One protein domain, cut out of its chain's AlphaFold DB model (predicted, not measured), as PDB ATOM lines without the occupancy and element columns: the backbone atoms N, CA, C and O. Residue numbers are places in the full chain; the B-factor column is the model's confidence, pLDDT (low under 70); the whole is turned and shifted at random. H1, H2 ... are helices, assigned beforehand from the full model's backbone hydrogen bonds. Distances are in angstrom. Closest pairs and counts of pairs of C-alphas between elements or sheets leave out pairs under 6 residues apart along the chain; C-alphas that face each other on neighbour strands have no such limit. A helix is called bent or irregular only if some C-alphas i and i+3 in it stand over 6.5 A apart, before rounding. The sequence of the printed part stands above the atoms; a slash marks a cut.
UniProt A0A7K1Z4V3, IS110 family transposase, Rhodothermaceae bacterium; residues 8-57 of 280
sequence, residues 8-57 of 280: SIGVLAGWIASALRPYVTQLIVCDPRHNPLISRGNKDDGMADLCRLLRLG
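AT A GLANCE: This is residues 8 to 57 of the 280 residues of the protein "IS110 family transposase" of Rhodothermaceae bacterium (UniProt A0A7K1Z4V3). The longest helix, H3, with the short helix H2 packed on it, makes a two-helix head, and the helix H1 lies away from both at the other end of the model. A long link, residues 21 to 35, crosses the space between H1 and the head, and residues 19 to 26 stick out from the rest. The printed part has 50 residues with three named helices, in the order H1, H2, H3 along the chain, and no named strand. The class is all helix, though under half of the residues, 23 of 50, are in named elements. The whole is only just loose, close to compact, with a radius of gyration of the C-alphas of 11.8 A and spans of 30 by 24 by 19 A.

IN THESE COORDINATES: H3 is residues 46 to 55, 14.2 A from first to last C-alpha, beginning at C-alpha 46 at (16.022, 45.976, -21.245) and ending at C-alpha 55 at (9.426, 57.668, -16.756). H2 is residues 36 to 40, 5.8 A long by the same measure. H1 is residues 13 to 20, 10.7 A long, and begins at C-alpha 13 at (31.075, 52.857, -18.340). None of these helices is bent or irregular.

HOW THE PARTS SIT: H3 and H2 touch, with 6 pairs of C-alphas within 8 A. Their closest C-alphas are those of Ile 38 and Gly 46, 5.9 A apart. Their centres are 10.4 A apart, and a tight link of 5 residues joins them. H1 touches no helix. It is apart from H3, and also apart from H2, which follows it in the chain. In H1, H2 and H3 every pair of O i and N i+4 is within hydrogen-bond range.

THE WHOLE: The two C-alphas farthest apart are those of Pro 22 and Arg 40, at 32.1 A, while the first and last printed C-alphas, of Ser 8 and Gly 57, are 17.7 A apart. Residues 19 to 26, of which 19 and 20 belong to H1, stand free. Without them the body has 42 residues, spans 25 by 19 by 17 A and has a radius of gyration of 10.7 A. The link from H1 to H2 is long, with 15 residues between them, and the C-alphas of that stretch lie 5 to 18 A from the mean of all C-alphas. The printed part has no cut. Its mean pLDDT is 72.1, and 19 residues are under 70: residues 8 to 11, 32 to 34 and 36 to 47.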
ATOM      1  N   SER A   8      25.298  50.152 -18.994       47.12
ATOM      2  CA  SER A   8      25.483  49.238 -17.873       47.12
ATOM      3  C   SER A   8      26.934  49.317 -17.386       47.12
ATOM      4  O   SER A   8      27.844  49.553 -18.183       47.12
ATOM      5  N   ILE A   9      27.156  49.159 -16.075       51.91
ATOM      6  CA  ILE A   9      28.479  49.248 -15.430       51.91
ATOM      7  C   ILE A   9      29.416  48.165 -15.986       51.91
ATOM      8  O   ILE A   9      29.580  47.084 -15.424       51.91
ATOM      9  N   GLY A  10      30.031  48.461 -17.122       56.97
ATOM     10  CA  GLY A  10      31.207  47.804 -17.660       56.97
ATOM     11  C   GLY A  10      32.443  48.656 -17.391       56.97
ATOM     12  O   GLY A  10      32.349  49.812 -16.986       56.97
ATOM     13  N   VAL A  11      33.628  48.112 -17.663       63.12
ATOM     14  CA  VAL A  11      34.896  48.866 -17.572       63.12
ATOM     15  C   VAL A  11      34.862  50.135 -18.442       63.12
ATOM     16  O   VAL A  11      35.473  51.142 -18.103       63.12
ATOM     17  N   LEU A  12      34.078  50.105 -19.522       72.62
ATOM     18  CA  LEU A  12      33.881  51.219 -20.448       72.62
ATOM     19  C   LEU A  12      32.873  52.269 -19.950       72.62
ATOM     20  O   LEU A  12      32.775  53.325 -20.568       72.62
ATOM     21  N   ALA A  13      32.153  52.007 -18.848       73.31
ATOM     22  CA  ALA A  13      31.075  52.857 -18.340       73.31
ATOM     23  C   ALA A  13      31.500  54.317 -18.179       73.31
ATOM     24  O   ALA A  13      30.886  55.220 -18.738       73.31
ATOM     25  N   GLY A  14      32.609  54.529 -17.468       74.31
ATOM     26  CA  GLY A  14      33.147  55.866 -17.236       74.31
ATOM     27  C   GLY A  14      33.642  56.548 -18.512       74.31
ATOM     28  O   GLY A  14      33.380  57.732 -18.703       74.31
ATOM     29  N   TRP A  15      34.312  55.811 -19.406       79.12
ATOM     30  CA  TRP A  15      34.859  56.389 -20.639       79.12
ATOM     31  C   TRP A  15      33.758  56.817 -21.608       79.12
ATOM     32  O   TRP A  15      33.748  57.960 -22.050       79.12
ATOM     33  N   ILE A  16      32.798  55.935 -21.898       81.31
ATOM     34  CA  ILE A  16      31.675  56.265 -22.784       81.31
ATOM     35  C   ILE A  16      30.841  57.385 -22.158       81.31
ATOM     36  O   ILE A  16      30.416  58.286 -22.874       81.31
ATOM     37  N   ALA A  17      30.642  57.374 -20.833       79.75
ATOM     38  CA  ALA A  17      29.937  58.459 -20.166       79.75
ATOM     39  C   ALA A  17      30.638  59.805 -20.375       79.75
ATOM     40  O   ALA A  17      29.992  60.786 -20.730       79.75
ATOM     41  N   SER A  18      31.965  59.840 -20.231       79.25
ATOM     42  CA  SER A  18      32.767  61.031 -20.511       79.25
ATOM     43  C   SER A  18      32.718  61.440 -21.987       79.25
ATOM     44  O   SER A  18      32.620  62.626 -22.283       79.25
ATOM     45  N   ALA A  19      32.770  60.477 -22.909       84.50
ATOM     46  CA  ALA A  19      32.778  60.725 -24.349       84.50
ATOM     47  C   ALA A  19      31.427  61.239 -24.870       84.50
ATOM     48  O   ALA A  19      31.392  62.095 -25.748       84.50
ATOM     49  N   LEU A  20      30.315  60.736 -24.327       85.75
ATOM     50  CA  LEU A  20      28.969  61.133 -24.735       85.75
ATOM     51  C   LEU A  20      28.516  62.438 -24.080       85.75
ATOM     52  O   LEU A  20      27.696  63.140 -24.662       85.75
ATOM     53  N   ARG A  21      29.056  62.793 -22.909       83.00
ATOM     54  CA  ARG A  21      28.628  63.958 -22.117       83.00
ATOM     55  C   ARG A  21      28.482  65.274 -22.897       83.00
ATOM     56  O   ARG A  21      27.504  65.968 -22.638       83.00
ATOM     57  N   PRO A  22      29.375  65.632 -23.843       85.75
ATOM     58  CA  PRO A  22      29.228  66.853 -24.638       85.75
ATOM     59  C   PRO A  22      28.062  66.818 -25.640       85.75
ATOM     60  O   PRO A  22      27.632  67.866 -26.111       85.75
ATOM     61  N   TYR A  23      27.566  65.627 -25.989       87.06
ATOM     62  CA  TYR A  23      26.590  65.408 -27.060       87.06
ATOM     63  C   TYR A  23      25.170  65.116 -26.559       87.06
ATOM     64  O   TYR A  23      24.226  65.191 -27.345       87.06
ATOM     65  N   VAL A  24      24.990  64.780 -25.276       82.62
ATOM     66  CA  VAL A  24      23.675  64.469 -24.691       82.62
ATOM     67  C   VAL A  24      23.258  65.477 -23.625       82.62
ATOM     68  O   VAL A  24      24.046  65.879 -22.777       82.62
ATOM     69  N   THR A  25      21.974  65.847 -23.631       79.44
ATOM     70  CA  THR A  25      21.370  66.759 -22.641       79.44
ATOM     71  C   THR A  25      21.323  66.176 -21.232       79.44
ATOM     72  O   THR A  25      21.427  66.912 -20.255       79.44
ATOM     73  N   GLN A  26      21.139  64.863 -21.119       76.94
ATOM     74  CA  GLN A  26      21.107  64.156 -19.848       76.94
ATOM     75  C   GLN A  26      21.688  62.763 -20.058       76.94
ATOM     76  O   GLN A  26      21.268  62.044 -20.963       76.94
ATOM     77  N   LEU A  27      22.654  62.400 -19.219       77.19
ATOM     78  CA  LEU A  27      23.281  61.089 -19.215       77.19
ATOM     79  C   LEU A  27      23.130  60.493 -17.822       77.19
ATOM     80  O   LEU A  27      23.583  61.096 -16.851       77.19
ATOM     81  N   ILE A  28      22.521  59.314 -17.736       76.38
ATOM     82  CA  ILE A  28      22.358  58.590 -16.477       76.38
ATOM     83  C   ILE A  28      23.065  57.249 -16.621       76.38
ATOM     84  O   ILE A  28      22.762  56.459 -17.509       76.38
ATOM     85  N   VAL A  29      24.016  56.976 -15.733       74.06
ATOM     86  CA  VAL A  29      24.658  55.660 -15.657       74.06
ATOM     87  C   VAL A  29      24.014  54.889 -14.516       74.06
ATOM     88  O   VAL A  29      23.922  55.402 -13.404       74.06
ATOM     89  N   CYS A  30      23.571  53.658 -14.757       73.25
ATOM     90  CA  CYS A  30      22.798  52.891 -13.779       73.25
ATOM     91  C   CYS A  30      23.399  51.503 -13.500       73.25
ATOM     92  O   CYS A  30      23.991  50.878 -14.383       73.25
ATOM     93  N   ASP A  31      23.232  50.998 -12.269       70.56
ATOM     94  CA  ASP A  31      23.612  49.627 -11.897       70.56
ATOM     95  C   ASP A  31      22.385  48.724 -12.048       70.56
ATOM     96  O   ASP A  31      21.402  48.920 -11.320       70.56
ATOM     97  N   PRO A  32      22.425  47.699 -12.916       68.62
ATOM     98  CA  PRO A  32      21.346  46.725 -13.014       68.62
ATOM     99  C   PRO A  32      20.959  46.136 -11.653       68.62
ATOM    100  O   PRO A  32      19.780  45.952 -11.379       68.62
ATOM    101  N   ARG A  33      21.913  45.920 -10.735       67.69
ATOM    102  CA  ARG A  33      21.664  45.323  -9.406       67.69
ATOM    103  C   ARG A  33      20.752  46.159  -8.515       67.69
ATOM    104  O   ARG A  33      20.117  45.613  -7.612       67.69
ATOM    105  N   HIS A  34      20.713  47.468  -8.737       68.06
ATOM    106  CA  HIS A  34      19.848  48.386  -8.005       68.06
ATOM    107  C   HIS A  34      18.503  48.616  -8.702       68.06
ATOM    108  O   HIS A  34      17.589  49.136  -8.068       68.06
ATOM    109  N   ASN A  35      18.356  48.139  -9.940       72.81
ATOM    110  CA  ASN A  35      17.172  48.291 -10.774       72.81
ATOM    111  C   ASN A  35      16.556  46.906 -11.048       72.81
ATOM    112  O   ASN A  35      16.881  46.264 -12.047       72.81
ATOM    113  N   PRO A  36      15.682  46.395 -10.159       67.19
ATOM    114  CA  PRO A  36      15.215  45.009 -10.204       67.19
ATOM    115  C   PRO A  36      14.444  44.642 -11.475       67.19
ATOM    116  O   PRO A  36      14.491  43.474 -11.847       67.19
ATOM    117  N   LEU A  37      13.786  45.601 -12.142       67.44
ATOM    118  CA  LEU A  37      13.159  45.384 -13.455       67.44
ATOM    119  C   LEU A  37      14.213  44.986 -14.502       67.44
ATOM    120  O   LEU A  37      14.058  43.979 -15.176       67.44
ATOM    121  N   ILE A  38      15.363  45.665 -14.508       68.69
ATOM    122  CA  ILE A  38      16.487  45.379 -15.412       68.69
ATOM    123  C   ILE A  38      17.249  44.118 -14.976       68.69
ATOM    124  O   ILE A  38      17.661  43.313 -15.803       68.69
ATOM    125  N   SER A  39      17.451  43.912 -13.669       61.41
ATOM    126  CA  SER A  39      18.192  42.744 -13.162       61.41
ATOM    127  C   SER A  39      17.441  41.420 -13.303       61.41
ATOM    128  O   SER A  39      18.087  40.373 -13.224       61.41
ATOM    129  N   ARG A  40      16.107  41.440 -13.380       63.22
ATOM    130  CA  ARG A  40      15.263  40.233 -13.431       63.22
ATOM    131  C   ARG A  40      14.561  40.040 -14.775       63.22
ATOM    132  O   ARG A  40      13.995  38.970 -14.973       63.22
ATOM    133  N   GLY A  41      14.560  41.057 -15.636       61.00
ATOM    134  CA  GLY A  41      13.946  41.016 -16.960       61.00
ATOM    135  C   GLY A  41      14.740  40.188 -17.971       61.00
ATOM    136  O   GLY A  41      15.898  39.821 -17.741       61.00
ATOM    137  N   ASN A  42      14.104  39.892 -19.106       58.38
ATOM    138  CA  ASN A  42      14.769  39.277 -20.249       58.38
ATOM    139  C   ASN A  42      15.722  40.277 -20.912       58.38
ATOM    140  O   ASN A  42      15.463  41.478 -20.955       58.38
ATOM    141  N   LYS A  43      16.826  39.767 -21.469       56.91
ATOM    142  CA  LYS A  43      17.875  40.580 -22.106       56.91
ATOM    143  C   LYS A  43      17.347  41.451 -23.258       56.91
ATOM    144  O   LYS A  43      17.918  42.508 -23.514       56.91
ATOM    145  N   ASP A  44      16.259  41.024 -23.893       57.09
ATOM    146  CA  ASP A  44      15.666  41.687 -25.057       57.09
ATOM    147  C   ASP A  44      14.746  42.868 -24.679       57.09
ATOM    148  O   ASP A  44      14.607  43.807 -25.458       57.09
ATOM    149  N   ASP A  45      14.208  42.894 -23.452       59.19
ATOM    150  CA  ASP A  45      13.260  43.924 -22.983       59.19
ATOM    151  C   ASP A  45      13.933  45.084 -22.220       59.19
ATOM    152  O   ASP A  45      13.272  46.023 -21.765       59.19
ATOM    153  N   GLY A  46      15.264  45.059 -22.102       66.50
ATOM    154  CA  GLY A  46      16.022  45.976 -21.245       66.50
ATOM    155  C   GLY A  46      15.779  47.464 -21.526       66.50
ATOM    156  O   GLY A  46      15.750  48.255 -20.588       66.50
ATOM    157  N   MET A  47      15.543  47.853 -22.786       68.88
ATOM    158  CA  MET A  47      15.251  49.250 -23.147       68.88
ATOM    159  C   MET A  47      13.843  49.693 -22.731       68.88
ATOM    160  O   MET A  47      13.663  50.824 -22.283       68.88
ATOM    161  N   ALA A  48      12.837  48.822 -22.855       73.94
ATOM    162  CA  ALA A  48      11.462  49.151 -22.484       73.94
ATOM    163  C   ALA A  48      11.324  49.303 -20.961       73.94
ATOM    164  O   ALA A  48      10.734  50.276 -20.480       73.94
ATOM    165  N   ASP A  49      11.936  48.391 -20.205       74.00
ATOM    166  CA  ASP A  49      11.974  48.440 -18.742       74.00
ATOM    167  C   ASP A  49      12.747  49.656 -18.218       74.00
ATOM    168  O   ASP A  49      12.357  50.270 -17.221       74.00
ATOM    169  N   LEU A  50      13.808  50.054 -18.915       72.81
ATOM    170  CA  LEU A  50      14.607  51.226 -18.581       72.81
ATOM    171  C   LEU A  50      13.862  52.535 -18.856       72.81
ATOM    172  O   LEU A  50      13.773  53.383 -17.968       72.81
ATOM    173  N   CYS A  51      13.222  52.662 -20.020       77.88
ATOM    174  CA  CYS A  51      12.325  53.780 -20.322       77.88
ATOM    175  C   CYS A  51      11.187  53.887 -19.299       77.88
ATOM    176  O   CYS A  51      10.804  54.990 -18.902       77.88
ATOM    177  N   ARG A  52      10.653  52.752 -18.832       80.94
ATOM    178  CA  ARG A  52       9.630  52.712 -17.783       80.94
ATOM    179  C   ARG A  52      10.168  53.210 -16.442       80.94
ATOM    180  O   ARG A  52       9.528  54.060 -15.830       80.94
ATOM    181  N   LEU A  53      11.328  52.721 -16.006       81.31
ATOM    182  CA  LEU A  53      11.988  53.178 -14.776       81.31
ATOM    183  C   LEU A  53      12.303  54.674 -14.818       81.31
ATOM    184  O   LEU A  53      12.055  55.380 -13.842       81.31
ATOM    185  N   LEU A  54      12.798  55.165 -15.954       80.50
ATOM    186  CA  LEU A  54      13.079  56.581 -16.159       80.50
ATOM    187  C   LEU A  54      11.799  57.419 -16.089       80.50
ATOM    188  O   LEU A  54      11.758  58.417 -15.375       80.50
ATOM    189  N   ARG A  55      10.731  56.988 -16.774       78.38
ATOM    190  CA  ARG A  55       9.426  57.668 -16.756       78.38
ATOM    191  C   ARG A  55       8.827  57.743 -15.351       78.38
ATOM    192  O   ARG A  55       8.158  58.722 -15.036       78.38
ATOM    193  N   LEU A  56       9.045  56.719 -14.528       82.69
ATOM    194  CA  LEU A  56       8.586  56.671 -13.136       82.69
ATOM    195  C   LEU A  56       9.523  57.409 -12.165       82.69
ATOM    196  O   LEU A  56       9.184  57.554 -10.994       82.69
ATOM    197  N   GLY A  57      10.693  57.871 -12.624       74.69
ATOM    198  CA  GLY A  57      11.719  58.463 -11.764       74.69
ATOM    199  C   GLY A  57      12.344  57.463 -10.781       74.69
ATOM    200  O   GLY A  57      12.932  57.869  -9.783       74.69
TER     201      GLY A  57